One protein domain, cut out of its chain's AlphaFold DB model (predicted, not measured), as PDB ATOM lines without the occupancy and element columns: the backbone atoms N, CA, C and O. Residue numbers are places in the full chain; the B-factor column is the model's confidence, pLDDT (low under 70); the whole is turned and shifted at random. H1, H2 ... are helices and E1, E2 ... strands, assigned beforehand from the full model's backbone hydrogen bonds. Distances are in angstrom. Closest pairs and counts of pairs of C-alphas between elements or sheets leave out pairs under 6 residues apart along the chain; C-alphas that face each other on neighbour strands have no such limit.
ATOM      1  N   PRO A  32      78.382  27.242  65.553       74.88
ATOM      2  CA  PRO A  32      78.875  27.848  64.326       74.88
ATOM      3  C   PRO A  32      77.727  28.532  63.579       74.88
ATOM      4  O   PRO A  32      76.598  28.031  63.563       74.88
ATOM      5  N   ARG A  33      78.017  29.699  62.994       84.38
ATOM      6  CA  ARG A  33      77.022  30.494  62.267       84.38
ATOM      7  C   ARG A  33      76.507  29.700  61.067       84.38
ATOM      8  O   ARG A  33      77.303  29.174  60.297       84.38
ATOM      9  N   ASN A  34      75.189  29.651  60.876       87.81
ATOM     10  CA  ASN A  34      74.580  29.049  59.678       87.81
ATOM     11  C   ASN A  34      74.407  30.041  58.510       87.81
ATOM     12  O   ASN A  34      73.652  29.777  57.572       87.81
ATOM     13  N   TYR A  35      75.089  31.184  58.588       92.25
ATOM     14  CA  TYR A  35      75.102  32.215  57.564       92.25
ATOM     15  C   TYR A  35      76.504  32.815  57.418       92.25
ATOM     16  O   TYR A  35      77.307  32.762  58.353       92.25
ATOM     17  N   ARG A  36      76.760  33.422  56.258       93.88
ATOM     18  CA  ARG A  36      77.963  34.215  55.960       93.88
ATOM     19  C   ARG A  36      77.564  35.599  55.463       93.88
ATOM     20  O   ARG A  36      76.506  35.750  54.847       93.88
ATOM     21  N   LEU A  37      78.389  36.606  55.716       94.50
ATOM     22  CA  LEU A  37      78.242  37.928  55.113       94.50
ATOM     23  C   LEU A  37      79.020  37.983  53.799       94.50
ATOM     24  O   LEU A  37      80.217  37.706  53.747       94.50
ATOM     25  N   VAL A  38      78.326  38.345  52.729       96.06
ATOM     26  CA  VAL A  38      78.840  38.316  51.360       96.06
ATOM     27  C   VAL A  38      78.457  39.584  50.602       96.06
ATOM     28  O   VAL A  38      77.622  40.380  51.046       96.06
ATOM     29  N   HIS A  39      79.072  39.777  49.446       96.00
ATOM     30  CA  HIS A  39      78.595  40.694  48.420       96.00
ATOM     31  C   HIS A  39      77.445  40.063  47.616       96.00
ATOM     32  O   HIS A  39      77.115  38.886  47.774       96.00
ATOM     33  N   GLU A  40      76.818  40.842  46.732       94.00
ATOM     34  CA  GLU A  40      75.699  40.371  45.898       94.00
ATOM     35  C   GLU A  40      76.060  39.125  45.070       94.00
ATOM     36  O   GLU A  40      75.238  38.226  44.892       94.00
ATOM     37  N   ASP A  41      77.307  39.049  44.600       92.94
ATOM     38  CA  ASP A  41      77.833  37.949  43.793       92.94
ATOM     39  C   ASP A  41      78.149  36.681  44.603       92.94
ATOM     40  O   ASP A  41      78.226  35.599  44.020       92.94
ATOM     41  N   GLY A  42      78.185  36.771  45.938       92.94
ATOM     42  CA  GLY A  42      78.476  35.667  46.858       92.94
ATOM     43  C   GLY A  42      79.922  35.622  47.344       92.94
ATOM     44  O   GLY A  42      80.248  34.763  48.160       92.94
ATOM     45  N   SER A  43      80.778  36.537  46.884       94.62
ATOM     46  CA  SER A  43      82.127  36.684  47.426       94.62
ATOM     47  C   SER A  43      82.080  37.158  48.882       94.62
ATOM     48  O   SER A  43      81.181  37.902  49.278       94.62
ATOM     49  N   LEU A  44      83.026  36.697  49.705       94.00
ATOM     50  CA  LEU A  44      83.060  37.012  51.136       94.00
ATOM     51  C   LEU A  44      83.200  38.519  51.372       94.00
ATOM     52  O   LEU A  44      84.064  39.172  50.788       94.00
ATOM     53  N   HIS A  45      82.368  39.059  52.262       93.06
ATOM     54  CA  HIS A  45      82.432  40.462  52.650       93.06
ATOM     55  C   HIS A  45      83.439  40.635  53.798       93.06
ATOM     56  O   HIS A  45      83.371  39.879  54.768       93.06
ATOM     57  N   PRO A  46      84.261  41.703  53.825       88.12
ATOM     58  CA  PRO A  46      85.187  41.985  54.935       88.12
ATOM     59  C   PRO A  46      84.555  42.102  56.335       88.12
ATOM     60  O   PRO A  46      85.264  42.153  57.335       88.12
ATOM     61  N   LYS A  47      83.221  42.194  56.418       83.69
ATOM     62  CA  LYS A  47      82.481  42.263  57.682       83.69
ATOM     63  C   LYS A  47      82.223  40.876  58.274       83.69
ATOM     64  O   LYS A  47      81.871  40.801  59.444       83.69
ATOM     65  N   ASP A  48      82.373  39.799  57.502       83.62
ATOM     66  CA  ASP A  48      82.144  38.438  58.004       83.62
ATOM     67  C   ASP A  48      83.170  38.037  59.073       83.62
ATOM     68  O   ASP A  48      82.812  37.384  60.060       83.62
ATOM     69  N   ASP A  49      84.405  38.518  58.902       78.25
ATOM     70  CA  ASP A  49      85.542  38.348  59.814       78.25
ATOM     71  C   ASP A  49      85.580  39.399  60.941       78.25
ATOM     72  O   ASP A  49      86.464  39.369  61.799       78.25
ATOM     73  N   PHE A  50      84.654  40.362  60.944       69.38
ATOM     74  CA  PHE A  50      84.650  41.454  61.912       69.38
ATOM     75  C   PHE A  50      83.999  41.018  63.230       69.38
ATOM     76  O   PHE A  50      82.867  40.533  63.246       69.38
ATOM     77  N   GLU A  51      84.687  41.238  64.352       66.06
ATOM     78  CA  GLU A  51      84.075  41.114  65.677       66.06
ATOM     79  C   GLU A  51      83.065  42.256  65.882       66.06
ATOM     80  O   GLU A  51      83.438  43.425  65.743       66.06
ATOM     81  N   PRO A  52      81.796  41.969  66.230       63.81
ATOM     82  CA  PRO A  52      80.787  43.001  66.435       63.81
ATOM     83  C   PRO A  52      81.275  44.075  67.412       63.81
ATOM     84  O   PRO A  52      81.928  43.774  68.413       63.81
ATOM     85  N   MET A  53      80.912  45.339  67.164       58.00
ATOM     86  CA  MET A  53      81.225  46.426  68.097       58.00
ATOM     87  C   MET A  53      80.768  46.053  69.515       58.00
ATOM     88  O   MET A  53      79.625  45.623  69.712       58.00
ATOM     89  N   SER A  54      81.648  46.245  70.507       51.94
ATOM     90  CA  SER A  54      81.327  46.035  71.920       51.94
ATOM     91  C   SER A  54      79.979  46.698  72.242       51.94
ATOM     92  O   SER A  54      79.740  47.835  71.836       51.94
ATOM     93  N   PHE A  55      79.094  45.990  72.949       59.91
ATOM     94  CA  PHE A  55      77.724  46.415  73.306       59.91
ATOM     95  C   PHE A  55      76.638  46.313  72.216       59.91
ATOM     96  O   PHE A  55      75.523  46.783  72.446       59.91
ATOM     97  N   GLY A  56      76.897  45.670  71.071       61.66
ATOM     98  CA  GLY A  56      75.841  45.337  70.100       61.66
ATOM     99  C   GLY A  56      75.190  46.571  69.471       61.66
ATOM    100  O   GLY A  56      73.978  46.609  69.254       61.66
ATOM    101  N   MET A  57      75.981  47.619  69.237       71.62
ATOM    102  CA  MET A  57      75.516  48.834  68.574       71.62
ATOM    103  C   MET A  57      75.401  48.611  67.064       71.62
ATOM    104  O   MET A  57      76.225  47.937  66.456       71.62
ATOM    105  N   GLN A  58      74.391  49.224  66.450       80.06
ATOM    106  CA  GLN A  58      74.163  49.179  65.010       80.06
ATOM    107  C   GLN A  58      74.240  50.589  64.433       80.06
ATOM    108  O   GLN A  58      73.672  51.529  64.997       80.06
ATOM    109  N   ARG A  59      74.937  50.743  63.304       83.75
ATOM    110  CA  ARG A  59      74.968  52.013  62.579       83.75
ATOM    111  C   ARG A  59      73.674  52.184  61.790       83.75
ATOM    112  O   ARG A  59      73.238  51.255  61.118       83.75
ATOM    113  N   VAL A  60      73.079  53.370  61.877       84.31
ATOM    114  CA  VAL A  60      71.812  53.709  61.216       84.31
ATOM    115  C   VAL A  60      72.055  54.810  60.188       84.31
ATOM    116  O   VAL A  60      72.680  55.821  60.508       84.31
ATOM    117  N   HIS A  61      71.548  54.627  58.971       85.75
ATOM    118  CA  HIS A  61      71.754  55.534  57.843       85.75
ATOM    119  C   HIS A  61      70.423  56.111  57.350       85.75
ATOM    120  O   HIS A  61      69.525  55.366  56.979       85.75
ATOM    121  N   HIS A  62      70.277  57.440  57.335       82.19
ATOM    122  CA  HIS A  62      69.029  58.118  56.926       82.19
ATOM    123  C   HIS A  62      69.129  58.894  55.599       82.19
ATOM    124  O   HIS A  62      68.107  59.172  54.956       82.19
ATOM    125  N   GLU A  63      70.347  59.280  55.206       85.06
ATOM    126  CA  GLU A  63      70.603  60.178  54.070       85.06
ATOM    127  C   GLU A  63      71.360  59.495  52.930       85.06
ATOM    128  O   GLU A  63      70.970  59.643  51.776       85.06
ATOM    129  N   THR A  64      72.410  58.737  53.251       88.56
ATOM    130  CA  THR A  64      73.248  58.015  52.282       88.56
ATOM    131  C   THR A  64      73.186  56.526  52.597       88.56
ATOM    132  O   THR A  64      73.337  56.194  53.772       88.56
ATOM    133  N   PRO A  65      72.947  55.641  51.613       88.06
ATOM    134  CA  PRO A  65      72.859  54.212  51.884       88.06
ATOM    135  C   PRO A  65      74.227  53.664  52.322       88.06
ATOM    136  O   PRO A  65      75.259  54.158  51.853       88.06
ATOM    137  N   PRO A  66      74.258  52.663  53.218       89.00
ATOM    138  CA  PRO A  66      75.487  51.950  53.536       89.00
ATOM    139  C   PRO A  66      75.997  51.149  52.334       89.00
ATOM    140  O   PRO A  66      75.281  50.922  51.357       89.00
ATOM    141  N   GLU A  67      77.233  50.661  52.440       90.00
ATOM    142  CA  GLU A  67      77.711  49.594  51.562       90.00
ATOM    143  C   GLU A  67      76.779  48.367  51.677       90.00
ATOM    144  O   GLU A  67      76.469  47.958  52.804       90.00
ATOM    145  N   PRO A  68      76.303  47.791  50.554       91.25
ATOM    146  CA  PRO A  68      75.401  46.646  50.587       91.25
ATOM    147  C   PRO A  68      76.078  45.404  51.170       91.25
ATOM    148  O   PRO A  68      77.015  44.860  50.589       91.25
ATOM    149  N   VAL A  69      75.541  44.918  52.287       93.81
ATOM    150  CA  VAL A  69      75.951  43.656  52.910       93.81
ATOM    151  C   VAL A  69      74.833  42.643  52.719       93.81
ATOM    152  O   VAL A  69      73.695  42.889  53.127       93.81
ATOM    153  N   TRP A  70      75.160  41.499  52.125       96.38
ATOM    154  CA  TRP A  70      74.226  40.398  51.931       96.38
ATOM    155  C   TRP A  70      74.474  39.305  52.960       96.38
ATOM    156  O   TRP A  70      75.608  38.943  53.255       96.38
ATOM    157  N   VAL A  71      73.396  38.748  53.494       96.50
ATOM    158  CA  VAL A  71      73.426  37.580  54.371       96.50
ATOM    159  C   VAL A  71      73.150  36.355  53.517       96.50
ATOM    160  O   VAL A  71      72.050  36.206  52.983       96.50
ATOM    161  N   GLN A  72      74.137  35.478  53.386       97.19
ATOM    162  CA  GLN A  72      74.010  34.208  52.686       97.19
ATOM    163  C   GLN A  72      73.669  33.094  53.664       97.19
ATOM    164  O   GLN A  72      74.456  32.778  54.551       97.19
ATOM    165  N   THR A  73      72.509  32.479  53.470       95.81
ATOM    166  CA  THR A  73      72.128  31.198  54.063       95.81
ATOM    167  C   THR A  73      72.265  30.092  53.014       95.81
ATOM    168  O   THR A  73      72.570  30.348  51.842       95.81
ATOM    169  N   SER A  74      71.998  28.849  53.412       93.56
ATOM    170  CA  SER A  74      72.062  27.692  52.511       93.56
ATOM    171  C   SER A  74      71.134  27.808  51.296       93.56
ATOM    172  O   SER A  74      71.445  27.268  50.239       93.56
ATOM    173  N   THR A  75      70.014  28.530  51.412       93.81
ATOM    174  CA  THR A  75      68.998  28.617  50.349       93.81
ATOM    175  C   THR A  75      68.886  29.982  49.680       93.81
ATOM    176  O   THR A  75      68.288  30.090  48.610       93.81
ATOM    177  N   ALA A  76      69.384  31.046  50.311       97.00
ATOM    178  CA  ALA A  76      69.178  32.401  49.820       97.00
ATOM    179  C   ALA A  76      70.298  33.355  50.234       97.00
ATOM    180  O   ALA A  76      70.943  33.174  51.260       97.00
ATOM    181  N   ARG A  77      70.478  34.415  49.449       97.50
ATOM    182  CA  ARG A  77      71.181  35.629  49.869       97.50
ATOM    183  C   ARG A  77      70.150  36.713  50.062       97.50
ATOM    184  O   ARG A  77      69.258  36.837  49.229       97.50
ATOM    185  N   TRP A  78      70.247  37.502  51.116       97.75
ATOM    186  CA  TRP A  78      69.300  38.588  51.314       97.75
ATOM    187  C   TRP A  78      69.940  39.822  51.929       97.75
ATOM    188  O   TRP A  78      70.894  39.736  52.697       97.75
ATOM    189  N   MET A  79      69.382  40.973  51.590       96.06
ATOM    190  CA  MET A  79      69.675  42.261  52.207       96.06
ATOM    191  C   MET A  79      68.360  42.995  52.461       96.06
ATOM    192  O   MET A  79      67.289  42.551  52.040       96.06
ATOM    193  N   GLN A  80      68.408  44.120  53.165       94.12
ATOM    194  CA  GLN A  80      67.194  44.850  53.506       94.12
ATOM    195  C   GLN A  80      67.419  46.350  53.619       94.12
ATOM    196  O   GLN A  80      68.493  46.801  54.008       94.12
ATOM    197  N   SER A  81      66.342  47.083  53.379       91.88
ATOM    198  CA  SER A  81      66.169  48.487  53.735       91.88
ATOM    199  C   SER A  81      65.090  48.618  54.819       91.88
ATOM    200  O   SER A  81      64.670  47.621  55.425       91.88
ATOM    201  N   ALA A  82      64.588  49.825  55.088       88.38
ATOM    202  CA  ALA A  82      63.507  50.022  56.049       88.38
ATOM    203  C   ALA A  82      62.189  49.412  55.567       88.38
ATOM    204  O   ALA A  82      61.382  48.957  56.385       88.38
ATOM    205  N   THR A  83      61.945  49.458  54.256       89.00
ATOM    206  CA  THR A  83      60.647  49.115  53.663       89.00
ATOM    207  C   THR A  83      60.655  47.791  52.912       89.00
ATOM    208  O   THR A  83      59.603  47.158  52.810       89.00
ATOM    209  N   GLU A  84      61.817  47.313  52.471       93.75
ATOM    210  CA  GLU A  84      61.921  46.123  51.628       93.75
ATOM    211  C   GLU A  84      62.991  45.146  52.125       93.75
ATOM    212  O   GLU A  84      63.931  45.500  52.842       93.75
ATOM    213  N   VAL A  85      62.819  43.878  51.757       96.06
ATOM    214  CA  VAL A  85      63.856  42.842  51.828       96.06
ATOM    215  C   VAL A  85      64.089  42.348  50.410       96.06
ATOM    216  O   VAL A  85      63.150  41.899  49.754       96.06
ATOM    217  N   VAL A  86      65.330  42.413  49.944       97.62
ATOM    218  CA  VAL A  86      65.721  41.875  48.641       97.62
ATOM    219  C   VAL A  86      66.345  40.510  48.867       97.62
ATOM    220  O   VAL A  86      67.224  40.359  49.712       97.62
ATOM    221  N   VAL A  87      65.876  39.507  48.132       98.38
ATOM    222  CA  VAL A  87      66.290  38.111  48.266       98.38
ATOM    223  C   VAL A  87      66.739  37.590  46.910       98.38
ATOM    224  O   VAL A  87      66.012  37.707  45.930       98.38
ATOM    225  N   ILE A  88      67.903  36.957  46.858       97.88
ATOM    226  CA  ILE A  88      68.382  36.185  45.716       97.88
ATOM    227  C   ILE A  88      68.297  34.702  46.077       97.88
ATOM    228  O   ILE A  88      68.991  34.228  46.979       97.88
ATOM    229  N   ALA A  89      67.463  33.955  45.357       97.00
ATOM    230  CA  ALA A  89      67.361  32.503  45.496       97.00
ATOM    231  C   ALA A  89      68.465  31.822  44.669       97.00
ATOM    232  O   ALA A  89      68.231  31.352  43.553       97.00
ATOM    233  N   HIS A  90      69.691  31.825  45.201       93.88
ATOM    234  CA  HIS A  90      70.901  31.383  44.491       93.88
ATOM    235  C   HIS A  90      70.932  29.879  44.175       93.88
ATOM    236  O   HIS A  90      71.617  29.466  43.246       93.88
ATOM    237  N   THR A  91      70.126  29.074  44.873       95.19
ATOM    238  CA  THR A  91      69.997  27.626  44.647       95.19
ATOM    239  C   THR A  91      69.208  27.267  43.386       95.19
ATOM    240  O   THR A  91      69.219  26.113  42.960       95.19
ATOM    241  N   VAL A  92      68.513  28.230  42.768       95.25
ATOM    242  CA  VAL A  92      67.742  27.989  41.545       95.25
ATOM    243  C   VAL A  92      68.704  27.770  40.365       95.25
ATOM    244  O   VAL A  92      69.518  28.641  40.062       95.25
ATOM    245  N   PRO A  93      68.609  26.652  39.623       94.12
ATOM    246  CA  PRO A  93      69.484  26.411  38.481       94.12
ATOM    247  C   PRO A  93      69.282  27.428  37.348       94.12
ATOM    248  O   PRO A  93      68.152  27.658  36.906       94.12
ATOM    249  N   LYS A  94      70.381  27.931  36.764       93.06
ATOM    250  CA  LYS A  94      70.366  28.900  35.643       93.06
ATOM    251  C   LYS A  94      69.501  28.464  34.455       93.06
ATOM    252  O   LYS A  94      68.814  29.280  33.846       93.06
ATOM    253  N   ARG A  95      69.452  27.157  34.157       92.06
ATOM    254  CA  ARG A  95      68.597  26.588  33.093       92.06
ATOM    255  C   ARG A  95      67.105  26.888  33.279       92.06
ATOM    256  O   ARG A  95      66.370  26.930  32.301       92.06
ATOM    257  N   LEU A  96      66.648  27.067  34.522       92.50
ATOM    258  CA  LEU A  96      65.260  27.418  34.811       92.50
ATOM    259  C   LEU A  96      65.026  28.927  34.695       92.50
ATOM    260  O   LEU A  96      63.896  29.323  34.434       92.50
ATOM    261  N   MET A  97      66.066  29.753  34.837       91.38
ATOM    262  CA  MET A  97      65.960  31.214  34.855       91.38
ATOM    263  C   MET A  97      65.671  31.811  33.476       91.38
ATOM    264  O   MET A  97      64.842  32.709  33.357       91.38
ATOM    265  N   THR A  98      66.253  31.260  32.408       87.38
ATOM    266  CA  THR A  98      66.001  31.720  31.027       87.38
ATOM    267  C   THR A  98      64.533  31.592  30.606       87.38
ATOM    268  O   THR A  98      64.047  32.389  29.809       87.38
ATOM    269  N   ALA A  99      63.804  30.630  31.178       87.31
ATOM    270  CA  ALA A  99      62.372  30.419  30.959       87.31
ATOM    271  C   ALA A  99      61.542  30.594  32.248       87.31
ATOM    272  O   ALA A  99      60.470  29.999  32.375       87.31
ATOM    273  N   ALA A 100      62.015  31.414  33.197       79.50
ATOM    274  CA  ALA A 100      61.520  31.457  34.578       79.50
ATOM    275  C   ALA A 100      60.000  31.569  34.718       79.50
ATOM    276  O   ALA A 100      59.404  30.890  35.546       79.50
ATOM    277  N   ARG A 101      59.334  32.399  33.907       82.50
ATOM    278  CA  ARG A 101      57.871  32.561  34.003       82.50
ATOM    279  C   ARG A 101      57.100  31.278  33.690       82.50
ATOM    280  O   ARG A 101      56.037  31.061  34.267       82.50
ATOM    281  N   ALA A 102      57.619  30.447  32.790       86.44
ATOM    282  CA  ALA A 102      57.006  29.175  32.420       86.44
ATOM    283  C   ALA A 102      57.467  28.022  33.324       86.44
ATOM    284  O   ALA A 102      56.718  27.070  33.534       86.44
ATOM    285  N   SER A 103      58.683  28.102  33.867       92.25
ATOM    286  CA  SER A 103      59.333  27.013  34.602       92.25
ATOM    287  C   SER A 103      59.226  27.132  36.124       92.25
ATOM    288  O   SER A 103      59.289  26.107  36.801       92.25
ATOM    289  N   LEU A 104      59.051  28.336  36.676       96.88
ATOM    290  CA  LEU A 104      59.062  28.600  38.117       96.88
ATOM    291  C   LEU A 104      57.683  28.999  38.647       96.88
ATOM    292  O   LEU A 104      56.918  29.755  38.038       96.88
ATOM    293  N   HIS A 105      57.373  28.480  39.827       97.31
ATOM    294  CA  HIS A 105      56.251  28.866  40.659       97.31
ATOM    295  C   HIS A 105      56.802  29.628  41.863       97.31
ATOM    296  O   HIS A 105      57.423  29.038  42.744       97.31
ATOM    297  N   VAL A 106      56.587  30.944  41.869       97.62
ATOM    298  CA  VAL A 106      56.944  31.831  42.979       97.62
ATOM    299  C   VAL A 106      55.654  32.314  43.619       97.62
ATOM    300  O   VAL A 106      54.815  32.909  42.940       97.62
ATOM    301  N   ALA A 107      55.491  32.042  44.909       97.88
ATOM    302  CA  ALA A 107      54.317  32.426  45.675       97.88
ATOM    303  C   ALA A 107      54.721  33.180  46.943       97.88
ATOM    304  O   ALA A 107      55.622  32.773  47.680       97.88
ATOM    305  N   PHE A 108      53.999  34.269  47.196       97.94
ATOM    306  CA  PHE A 108      54.129  35.085  48.393       97.94
ATOM    307  C   PHE A 108      52.886  34.909  49.260       97.94
ATOM    308  O   PHE A 108      51.759  35.042  48.778       97.94
ATOM    309  N   ALA A 109      53.082  34.668  50.551       97.38
ATOM    310  CA  ALA A 109      52.040  34.796  51.561       97.38
ATOM    311  C   ALA A 109      52.543  35.713  52.684       97.38
ATOM    312  O   ALA A 109      53.750  35.923  52.801       97.38
ATOM    313  N   PRO A 110      51.662  36.256  53.549       95.38
ATOM    314  CA  PRO A 110      52.061  37.281  54.512       95.38
ATOM    315  C   PRO A 110      53.235  36.895  55.414       95.38
ATOM    316  O   PRO A 110      53.945  37.780  55.861       95.38
ATOM    317  N   ARG A 111      53.450  35.604  55.690       96.06
ATOM    318  CA  ARG A 111      54.623  35.101  56.424       96.06
ATOM    319  C   ARG A 111      55.281  33.912  55.739       96.06
ATOM    320  O   ARG A 111      55.938  33.138  56.413       96.06
ATOM    321  N   GLN A 112      55.068  33.690  54.448       97.62
ATOM    322  CA  GLN A 112      55.672  32.536  53.782       97.62
ATOM    323  C   GLN A 112      56.208  32.917  52.419       97.62
ATOM    324  O   GLN A 112      55.615  33.724  51.699       97.62
ATOM    325  N   LEU A 113      57.316  32.274  52.078       97.69
ATOM    326  CA  LEU A 113      57.922  32.338  50.766       97.69
ATOM    327  C   LEU A 113      57.987  30.931  50.178       97.69
ATOM    328  O   LEU A 113      58.233  29.957  50.896       97.69
ATOM    329  N   HIS A 114      57.734  30.817  48.880       98.12
ATOM    330  CA  HIS A 114      57.837  29.550  48.173       98.12
ATOM    331  C   HIS A 114      58.305  29.765  46.735       98.12
ATOM    332  O   HIS A 114      57.694  30.523  45.982       98.12
ATOM    333  N   VAL A 115      59.375  29.071  46.363       98.12
ATOM    334  CA  VAL A 115      59.969  29.037  45.028       98.12
ATOM    335  C   VAL A 115      60.191  27.577  44.658       98.12
ATOM    336  O   VAL A 115      60.982  26.882  45.299       98.12
ATOM    337  N   ALA A 116      59.511  27.121  43.613       97.81
ATOM    338  CA  ALA A 116      59.616  25.751  43.128       97.81
ATOM    339  C   ALA A 116      59.589  25.678  41.600       97.81
ATOM    340  O   ALA A 116      59.076  26.571  40.922       97.81
ATOM    341  N   CYS A 117      60.111  24.592  41.038       96.94
ATOM    342  CA  CYS A 117      59.933  24.268  39.631       96.94
ATOM    343  C   CYS A 117      58.499  23.776  39.378       96.94
ATOM    344  O   CYS A 117      58.028  22.847  40.027       96.94
ATOM    345  N   ARG A 118      57.810  24.347  38.385       96.12
ATOM    346  CA  ARG A 118      56.449  23.941  37.986       96.12
ATOM    347  C   ARG A 118      56.386  22.524  37.431       96.12
ATOM    348  O   ARG A 118      55.403  21.835  37.660       96.12
ATOM    349  N   ALA A 119      57.401  22.127  36.665       94.56
ATOM    350  CA  ALA A 119      57.402  20.848  35.962       94.56
ATOM    351  C   ALA A 119      57.728  19.677  36.895       94.56
ATOM    352  O   ALA A 119      57.083  18.637  36.816       94.56
ATOM    353  N   THR A 120      58.726  19.846  37.769       95.81
ATOM    354  CA  THR A 120      59.218  18.770  38.643       95.81
ATOM    355  C   THR A 120      58.656  18.836  40.061       95.81
ATOM    356  O   THR A 120      58.703  17.839  40.772       95.81
ATOM    357  N   GLY A 121      58.145  19.993  40.496       95.88
ATOM    358  CA  GLY A 121      57.760  20.235  41.888       95.88
ATOM    359  C   GLY A 121      58.945  20.426  42.842       95.88
ATOM    360  O   GLY A 121      58.733  20.580  44.040       95.88
ATOM    361  N   GLU A 122      60.181  20.425  42.335       97.19
ATOM    362  CA  GLU A 122      61.394  20.637  43.130       97.19
ATOM    363  C   GLU A 122      61.379  22.024  43.781       97.19
ATOM    364  O   GLU A 122      61.160  23.029  43.102       97.19
ATOM    365  N   VAL A 123      61.602  22.081  45.094       97.31
ATOM    366  CA  VAL A 123      61.537  23.312  45.891       97.31
ATOM    367  C   VAL A 123      62.948  23.836  46.132       97.31
ATOM    368  O   VAL A 123      63.774  23.135  46.707       97.31
ATOM    369  N   PHE A 124      63.204  25.083  45.737       97.00
ATOM    370  CA  PHE A 124      64.518  25.725  45.877       97.00
ATOM    371  C   PHE A 124      64.605  26.636  47.101       97.00
ATOM    372  O   PHE A 124      65.656  26.744  47.729       97.00
ATOM    373  N   LEU A 125      63.494  27.293  47.443       97.44
ATOM    374  CA  LEU A 125      63.388  28.170  48.602       97.44
ATOM    375  C   LEU A 125      61.979  28.073  49.174       97.44
ATOM    376  O   LEU A 125      61.000  28.369  48.491       97.44
ATOM    377  N   HIS A 126      61.866  27.668  50.434       97.62
ATOM    378  CA  HIS A 126      60.591  27.624  51.134       97.62
ATOM    379  C   HIS A 126      60.778  27.800  52.636       97.62
ATOM    380  O   HIS A 126      61.671  27.199  53.225       97.62
ATOM    381  N   GLY A 127      59.904  28.585  53.260       97.06
ATOM    382  CA  GLY A 127      59.876  28.700  54.712       97.06
ATOM    383  C   GLY A 127      58.933  29.780  55.218       97.06
ATOM    384  O   GLY A 127      58.357  30.552  54.442       97.06
ATOM    385  N   GLU A 128      58.782  29.824  56.541       97.75
ATOM    386  CA  GLU A 128      58.110  30.924  57.226       97.75
ATOM    387  C   GLU A 128      59.076  32.108  57.367       97.75
ATOM    388  O   GLU A 128      60.181  31.955  57.880       97.75
ATOM    389  N   LEU A 129      58.658  33.289  56.919       96.56
ATOM    390  CA  LEU A 129      59.403  34.539  57.042       96.56
ATOM    391  C   LEU A 129      59.416  35.016  58.498       96.56
ATOM    392  O   LEU A 129      58.414  34.912  59.214       96.56
ATOM    393  N   ALA A 130      60.529  35.617  58.917       93.06
ATOM    394  CA  ALA A 130      60.698  36.140  60.270       93.06
ATOM    395  C   ALA A 130      59.601  37.152  60.650       93.06
ATOM    396  O   ALA A 130      59.010  37.080  61.735       93.06
ATOM    397  N   ALA A 131      59.276  38.054  59.724       91.56
ATOM    398  CA  ALA A 131      58.230  39.051  59.884       91.56
ATOM    399  C   ALA A 131      57.283  39.088  58.678       91.56
ATOM    400  O   ALA A 131      57.458  38.386  57.681       91.56
ATOM    401  N   ARG A 132      56.205  39.865  58.822       92.69
ATOM    402  CA  ARG A 132      55.147  39.932  57.817       92.69
ATOM    403  C   ARG A 132      55.562  40.765  56.604       92.69
ATOM    404  O   ARG A 132      56.164  41.827  56.749       92.69
ATOM    405  N   ILE A 133      55.135  40.329  55.426       94.56
ATOM    406  CA  ILE A 133      55.251  41.058  54.158       94.56
ATOM    407  C   ILE A 133      53.862  41.382  53.605       94.56
ATOM    408  O   ILE A 133      52.865  40.789  54.021       94.56
ATOM    409  N   ASN A 134      53.794  42.323  52.669       94.94
ATOM    410  CA  ASN A 134      52.632  42.558  51.828       94.94
ATOM    411  C   ASN A 134      52.790  41.736  50.534       94.94
ATOM    412  O   ASN A 134      53.550  42.145  49.652       94.94
ATOM    413  N   PRO A 135      52.077  40.604  50.377       96.38
ATOM    414  CA  PRO A 135      52.249  39.733  49.216       96.38
ATOM    415  C   PRO A 135      51.874  40.404  47.896       96.38
ATOM    416  O   PRO A 135      52.442  40.071  46.866       96.38
ATOM    417  N   LEU A 136      50.933  41.357  47.928       95.75
ATOM    418  CA  LEU A 136      50.445  42.051  46.734       95.75
ATOM    419  C   LEU A 136      51.434  43.100  46.217       95.75
ATOM    420  O   LEU A 136      51.429  43.405  45.031       95.75
ATOM    421  N   ALA A 137      52.253  43.660  47.109       95.56
ATOM    422  CA  ALA A 137      53.306  44.611  46.759       95.56
ATOM    423  C   ALA A 137      54.670  43.933  46.552       95.56
ATOM    424  O   ALA A 137      55.603  44.569  46.073       95.56
ATOM    425  N   SER A 138      54.794  42.653  46.913       97.75
ATOM    426  CA  SER A 138      56.021  41.885  46.713       97.75
ATOM    427  C   SER A 138      56.106  41.389  45.273       97.75
ATOM    428  O   SER A 138      55.107  40.987  44.674       97.75
ATOM    429  N   THR A 139      57.305  41.416  44.703       97.88
ATOM    430  CA  THR A 139      57.538  41.082  43.295       97.88
ATOM    431  C   THR A 139      58.744  40.166  43.143       97.88
ATOM    432  O   THR A 139      59.516  39.960  44.077       97.88
ATOM    433  N   TRP A 140      58.895  39.571  41.963       97.94
ATOM    434  CA  TRP A 140      60.094  38.827  41.603       97.94
ATOM    435  C   TRP A 140      60.430  39.041  40.130       97.94
ATOM    436  O   TRP A 140      59.544  39.254  39.294       97.94
ATOM    437  N   CYS A 141      61.713  38.964  39.809       96.56
ATOM    438  CA  CYS A 141      62.236  39.057  38.457       96.56
ATOM    439  C   CYS A 141      63.476  38.170  38.297       96.56
ATOM    440  O   CYS A 141      64.012  37.620  39.256       96.56
ATOM    441  N   THR A 142      63.913  37.996  37.055       95.44
ATOM    442  CA  THR A 142      65.177  37.335  36.745       95.44
ATOM    443  C   THR A 142      65.828  38.024  35.559       95.44
ATOM    444  O   THR A 142      65.136  38.489  34.651       95.44
ATOM    445  N   ASP A 143      67.151  38.072  35.573       92.31
ATOM    446  CA  ASP A 143      68.000  38.512  34.465       92.31
ATOM    447  C   ASP A 143      68.560  37.322  33.651       92.31
ATOM    448  O   ASP A 143      69.370  37.503  32.744       92.31
ATOM    449  N   GLY A 144      68.129  36.092  33.963       89.88
ATOM    450  CA  GLY A 144      68.646  34.852  33.383       89.88
ATOM    451  C   GLY A 144      69.878  34.280  34.097       89.88
ATOM    452  O   GLY A 144      70.254  33.143  33.811       89.88
ATOM    453  N   GLN A 145      70.483  35.023  35.028       90.31
ATOM    454  CA  GLN A 145      71.601  34.574  35.867       90.31
ATOM    455  C   GLN A 145      71.200  34.377  37.327       90.31
ATOM    456  O   GLN A 145      71.709  33.454  37.961       90.31
ATOM    457  N   GLN A 146      70.288  35.206  37.836       93.25
ATOM    458  CA  GLN A 146      69.770  35.132  39.195       93.25
ATOM    459  C   GLN A 146      68.252  35.345  39.261       93.25
ATOM    460  O   GLN A 146      67.644  35.990  38.402       93.25
ATOM    461  N   LEU A 147      67.623  34.760  40.285       96.75
ATOM    462  CA  LEU A 147      66.222  34.986  40.637       96.75
ATOM    463  C   LEU A 147      66.181  35.938  41.829       96.75
ATOM    464  O   LEU A 147      66.543  35.542  42.939       96.75
ATOM    465  N   THR A 148      65.689  37.150  41.594       97.75
ATOM    466  CA  THR A 148      65.593  38.198  42.608       97.75
ATOM    467  C   THR A 148      64.140  38.390  43.013       97.75
ATOM    468  O   THR A 148      63.248  38.507  42.171       97.75
ATOM    469  N   LEU A 149      63.888  38.412  44.315       98.38
ATOM    470  CA  LEU A 149      62.590  38.645  44.924       98.38
ATOM    471  C   LEU A 149      62.677  39.906  45.780       98.38
ATOM    472  O   LEU A 149      63.550  40.016  46.636       98.38
ATOM    473  N   THR A 150      61.750  40.832  45.574       98.06
ATOM    474  CA  THR A 150      61.623  42.050  46.376       98.06
ATOM    475  C   THR A 150      60.397  41.904  47.258       98.06
ATOM    476  O   THR A 150      59.262  41.895  46.776       98.06
ATOM    477  N   LEU A 151      60.623  41.743  48.558       97.56
ATOM    478  CA  LEU A 151      59.580  41.559  49.554       97.56
ATOM    479  C   LEU A 151      59.248  42.903  50.201       97.56
ATOM    480  O   LEU A 151      60.055  43.459  50.946       97.56
ATOM    481  N   ALA A 152      58.039  43.403  49.966       94.69
ATOM    482  CA  ALA A 152      57.560  44.621  50.608       94.69
ATOM    483  C   ALA A 152      57.185  44.317  52.065       94.69
ATOM    484  O   ALA A 152      56.256  43.545  52.319       94.69
ATOM    485  N   LYS A 153      57.880  44.903  53.044       92.50
ATOM    486  CA  LYS A 153      57.610  44.660  54.467       92.50
ATOM    487  C   LYS A 153      56.223  45.190  54.839       92.50
ATOM    488  O   LYS A 153      55.870  46.328  54.536       92.50
ATOM    489  N   ALA A 154      55.439  44.399  55.569       87.12
ATOM    490  CA  ALA A 154      54.156  44.842  56.121       87.12
ATOM    491  C   ALA A 154      54.367  45.579  57.453       87.12
ATOM    492  O   ALA A 154      53.802  45.211  58.485       87.12
ATOM    493  N   ASN A 155      55.212  46.612  57.438       72.69
ATOM    494  CA  ASN A 155      55.570  47.385  58.623       72.69
ATOM    495  C   ASN A 155      54.448  48.366  58.994       72.69
ATOM    496  O   ASN A 155      54.561  49.575  58.805       72.69
ATOM    497  N   LEU A 156      53.358  47.838  59.557       58.69
ATOM    498  CA  LEU A 156      52.234  48.627  60.078       58.69
ATOM    499  C   LEU A 156      52.694  49.652  61.136       58.69
ATOM    500  O   LEU A 156      52.129  50.737  61.235       58.69
ATOM    501  N   MET A 157      53.772  49.338  61.859       57.38
ATOM    502  CA  MET A 157      54.340  50.162  62.931       57.38
ATOM    503  C   MET A 157      55.132  51.379  62.437       57.38
ATOM    504  O   MET A 157      55.294  52.325  63.199       57.38
ATOM    505  N   LEU A 158      55.569  51.418  61.166       60.25
ATOM    506  CA  LEU A 158      56.156  52.642  60.593       60.25
ATOM    507  C   LEU A 158      55.151  53.808  60.635       60.25
ATOM    508  O   LEU A 158      55.535  54.970  60.758       60.25
ATOM    509  N   TYR A 159      53.856  53.499  60.575       56.50
ATOM    510  CA  TYR A 159      52.783  54.489  60.541       56.50
ATOM    511  C   TYR A 159      52.088  54.679  61.893       56.50
ATOM    512  O   TYR A 159      51.339  55.645  62.056       56.50
ATOM    513  N   ASP A 160      52.340  53.805  62.873       57.16
ATOM    514  CA  ASP A 160      51.753  53.946  64.200       57.16
ATOM    515  C   ASP A 160      52.546  54.965  65.025       57.16
ATOM    516  O   ASP A 160      53.653  54.740  65.513       57.16
ATOM    517  N   THR A 161      51.953  56.144  65.177       53.28
ATOM    518  CA  THR A 161      52.546  57.254  65.924       53.28
ATOM    519  C   THR A 161      52.518  57.055  67.441       53.28
ATOM    520  O   THR A 161      53.232  57.787  68.137       53.28
ATOM    521  N   SER A 162      51.740  56.081  67.931       52.44
ATOM    522  CA  SER A 162      51.467  55.824  69.349       52.44
ATOM    523  C   SER A 162      52.350  54.737  69.970       52.44
ATOM    524  O   SER A 162      52.504  54.691  71.194       52.44
ATOM    525  N   ALA A 163      52.994  53.914  69.142       50.06
ATOM    526  CA  ALA A 163      53.879  52.850  69.583       50.06
ATOM    527  C   ALA A 163      55.205  53.406  70.129       50.06
ATOM    528  O   ALA A 163      56.176  53.631  69.408       50.06
ATOM    529  N   LYS A 164      55.250  53.652  71.439       43.44
ATOM    530  CA  LYS A 164      56.493  53.898  72.179       43.44
ATOM    531  C   LYS A 164      57.077  52.546  72.602       43.44
ATOM    532  O   LYS A 164      56.603  51.964  73.571       43.44
ATOM    533  N   GLY A 165      58.090  52.047  71.896       42.50
ATOM    534  CA  GLY A 165      58.753  50.782  72.235       42.50
ATOM    535  C   GLY A 165      59.707  50.264  71.155       42.50
ATOM    536  O   GLY A 165      59.744  50.801  70.052       42.50
ATOM    537  N   SER A 166      60.475  49.224  71.502       42.72
ATOM    538  CA  SER A 166      61.539  48.572  70.709       42.72
ATOM    539  C   SER A 166      61.102  47.981  69.365       42.72
ATOM    540  O   SER A 166      61.957  47.667  68.547       42.72
ATOM    541  N   ASP A 167      59.799  47.868  69.117       39.38
ATOM    542  CA  ASP A 167      59.227  47.212  67.931       39.38
ATOM    543  C   ASP A 167      59.029  48.176  66.742       39.38
ATOM    544  O   ASP A 167      58.418  47.832  65.733       39.38
ATOM    545  N   ALA A 168      59.566  49.396  66.851       50.53
ATOM    546  CA  ALA A 168      59.790  50.296  65.717       50.53
ATOM    547  C   ALA A 168      61.022  49.893  64.877       50.53
ATOM    548  O   ALA A 168      61.347  50.573  63.901       50.53
ATOM    549  N   ASP A 169      61.716  48.817  65.263       62.78
ATOM    550  CA  ASP A 169      62.855  48.277  64.532       62.78
ATOM    551  C   ASP A 169      62.347  47.522  63.296       62.78
ATOM    552  O   ASP A 169      61.851  46.398  63.371       62.78
ATOM    553  N   THR A 170      62.412  48.167  62.131       77.19
ATOM    554  CA  THR A 170      62.069  47.519  60.857       77.19
ATOM    555  C   THR A 170      63.162  46.571  60.379       77.19
ATOM    556  O   THR A 170      63.015  45.948  59.321       77.19
ATOM    557  N   HIS A 171      64.245  46.450  61.145       85.69
ATOM    558  CA  HIS A 171      65.377  45.601  60.856       85.69
ATOM    559  C   HIS A 171      65.064  44.128  61.145       85.69
ATOM    560  O   HIS A 171      64.677  43.731  62.241       85.69
ATOM    561  N   TRP A 172      65.232  43.289  60.132       90.56
ATOM    562  CA  TRP A 172      65.094  41.847  60.238       90.56
ATOM    563  C   TRP A 172      66.424  41.246  60.665       90.56
ATOM    564  O   TRP A 172      67.443  41.466  60.023       90.56
ATOM    565  N   HIS A 173      66.412  40.430  61.708       91.12
ATOM    566  CA  HIS A 173      67.606  39.701  62.135       91.12
ATOM    567  C   HIS A 173      67.768  38.354  61.428       91.12
ATOM    568  O   HIS A 173      68.697  37.620  61.707       91.12
ATOM    569  N   ARG A 174      66.834  37.963  60.564       94.06
ATOM    570  CA  ARG A 174      66.874  36.713  59.797       94.06
ATOM    571  C   ARG A 174      65.815  36.757  58.704       94.06
ATOM    572  O   ARG A 174      64.830  37.483  58.853       94.06
ATOM    573  N   LEU A 175      65.989  35.973  57.644       96.25
ATOM    574  CA  LEU A 175      65.006  35.876  56.565       96.25
ATOM    575  C   LEU A 175      63.888  34.902  56.939       96.25
ATOM    576  O   LEU A 175      62.721  35.297  57.006       96.25
ATOM    577  N   LEU A 176      64.249  33.646  57.213       96.75
ATOM    578  CA  LEU A 176      63.327  32.592  57.618       96.75
ATOM    579  C   LEU A 176      63.402  32.337  59.126       96.75
ATOM    580  O   LEU A 176      64.410  32.588  59.783       96.75
ATOM    581  N   THR A 177      62.330  31.801  59.703       95.38
ATOM    582  CA  THR A 177      62.284  31.434  61.129       95.38
ATOM    583  C   THR A 177      63.232  30.287  61.488       95.38
ATOM    584  O   THR A 177      63.603  30.162  62.656       95.38
ATOM    585  N   ALA A 178      63.626  29.478  60.502       94.00
ATOM    586  CA  ALA A 178      64.610  28.407  60.641       94.00
ATOM    587  C   ALA A 178      66.066  28.911  60.612       94.00
ATOM    588  O   ALA A 178      66.960  28.207  61.077       94.00
ATOM    589  N   ASP A 179      66.307  30.121  60.097       94.25
ATOM    590  CA  ASP A 179      67.645  30.707  60.033       94.25
ATOM    591  C   ASP A 179      68.095  31.193  61.423       94.25
ATOM    592  O   ASP A 179      67.274  31.545  62.290       94.25
ATOM    593  N   GLN A 180      69.414  31.245  61.639       91.44
ATOM    594  CA  GLN A 180      69.983  31.844  62.843       91.44
ATOM    595  C   GLN A 180      69.843  33.364  62.782       91.44
ATOM    596  O   GLN A 180      69.777  33.970  61.712       91.44
ATOM    597  N   TYR A 181      69.790  33.985  63.957       90.50
ATOM    598  CA  TYR A 181      69.788  35.433  64.076       90.50
ATOM    599  C   TYR A 181      71.142  36.006  63.656       90.50
ATOM    600  O   TYR A 181      72.182  35.565  64.145       90.50
ATOM    601  N   THR A 182      71.108  37.025  62.807       88.38
ATOM    602  CA  THR A 182      72.238  37.897  62.539       88.38
ATOM    603  C   THR A 182      72.472  38.789  63.743       88.38
ATOM    604  O   THR A 182      71.560  39.433  64.276       88.38
ATOM    605  N   GLU A 183      73.715  38.795  64.209       82.56
ATOM    606  CA  GLU A 183      74.098  39.581  65.371       82.56
ATOM    607  C   GLU A 183      73.937  41.080  65.102       82.56
ATOM    608  O   GLU A 183      74.206  41.594  64.009       82.56
ATOM    609  N   ARG A 184      73.481  41.812  66.123       77.56
ATOM    610  CA  ARG A 184      73.284  43.256  66.011       77.56
ATOM    611  C   ARG A 184      74.639  43.944  65.822       77.56
ATOM    612  O   ARG A 184      75.559  43.725  66.602       77.56
ATOM    613  N   GLY A 185      74.734  44.790  64.799       79.25
ATOM    614  CA  GLY A 185      75.973  45.477  64.416       79.25
ATOM    615  C   GLY A 185      76.713  44.840  63.238       79.25
ATOM    616  O   GLY A 185      77.552  45.508  62.642       79.25
ATOM    617  N   MET A 186      76.359  43.611  62.846       83.44
ATOM    618  CA  MET A 186      76.899  42.966  61.638       83.44
ATOM    619  C   MET A 186      76.319  43.555  60.350       83.44
ATOM    620  O   MET A 186      76.987  43.631  59.320       83.44
ATOM    621  N   LEU A 187      75.068  44.001  60.426       86.81
ATOM    622  CA  LEU A 187      74.365  44.681  59.351       86.81
ATOM    623  C   LEU A 187      74.089  46.115  59.775       86.81
ATOM    624  O   LEU A 187      73.619  46.361  60.886       86.81
ATOM    625  N   ASP A 188      74.321  47.058  58.876       87.19
ATOM    626  CA  ASP A 188      73.911  48.442  59.081       87.19
ATOM    627  C   ASP A 188      72.398  48.560  58.819       87.19
ATOM    628  O   ASP A 188      71.836  47.842  57.989       87.19
ATOM    629  N   ALA A 189      71.713  49.449  59.537       87.31
ATOM    630  CA  ALA A 189      70.307  49.744  59.281       87.31
ATOM    631  C   ALA A 189      70.199  50.833  58.207       87.31
ATOM    632  O   ALA A 189      70.593  51.979  58.440       87.31
ATOM    633  N   ASP A 190      69.657  50.479  57.043       89.25
ATOM    634  CA  ASP A 190      69.388  51.416  55.953       89.25
ATOM    635  C   ASP A 190      67.953  51.952  56.028       89.25
ATOM    636  O   ASP A 190      66.989  51.225  55.797       89.25
ATOM    637  N   TYR A 191      67.825  53.240  56.352       87.62
ATOM    638  CA  TYR A 191      66.576  53.994  56.454       87.62
ATOM    639  C   TYR A 191      66.467  55.117  55.413       87.62
ATOM    640  O   TYR A 191      65.708  56.082  55.586       87.62
ATOM    641  N   VAL A 192      67.219  55.012  54.316       88.62
ATOM    642  CA  VAL A 192      67.214  55.995  53.228       88.62
ATOM    643  C   VAL A 192      65.918  55.947  52.412       88.62
ATOM    644  O   VAL A 192      65.497  56.974  51.880       88.62
ATOM    645  N   ASP A 193      65.225  54.818  52.369       87.94
ATOM    646  CA  ASP A 193      63.956  54.638  51.652       87.94
ATOM    647  C   ASP A 193      62.712  55.057  52.462       87.94
ATOM    648  O   ASP A 193      61.587  55.001  51.961       87.94
ATOM    649  N   LEU A 194      62.883  55.533  53.702       84.88
ATOM    650  CA  LEU A 194      61.760  55.996  54.517       84.88
ATOM    651  C   LEU A 194      61.051  57.220  53.905       84.88
ATOM    652  O   LEU A 194      61.708  58.156  53.432       84.88
ATOM    653  N   PRO A 195      59.710  57.309  54.016       83.00
ATOM    654  CA  PRO A 195      58.960  58.477  53.569       83.00
ATOM    655  C   PRO A 195      59.454  59.804  54.190       83.00
ATOM    656  O   PRO A 195      59.785  59.846  55.381       83.00
TER     657      PRO A 195
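What this domain is: This is residues 32 to 195 of the 291 residues of the protein "Hypothetical protein" of Coccolithus braarudii (UniProt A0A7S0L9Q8). In this model with little regular structure, a twisted six-strand sheet is partly face to face with a smaller three-strand sheet. Two short helices, H1 and H2, sit at one end, and residues 161 to 166 stick out. The 164 printed residues hold E1 E2 E3 E4 H1 H2 E5 E6 E7 E8 E9 in order, mostly strand, with 51 residues in named elements. Both sheets, E1-E2-E3-E4-E9-E8 and E5-E6-E7, are antiparallel; the whole is compact, radius of gyration of the C-alphas 16.2 A, spans 48 by 38 by 28 A.

Where its parts are: Find C-alpha 36 at (77.963, 34.215, 55.960), where E1, residues 36 to 38, begins. E2 is 70 to 72, E3 77 to 80, E4 84 to 88, E8 139 to 142; E9, 147 to 152, runs 16.3 A to (57.560, 44.621, 50.608). E5 is 104 to 109, E6 112 to 117, E7 123 to 128; H1 is 94 to 97, H2 100 to 103.

How they stand to each other: In E4 and E9, N 87 and O 149 are 2.8 A apart, within hydrogen-bond range. H1 only grazes the six-strand sheet.

The domain as a whole: The printed part has no cut. E1 to E2 is a long link. Residues 50 to 56 and 156 to 169 have pLDDT under 70.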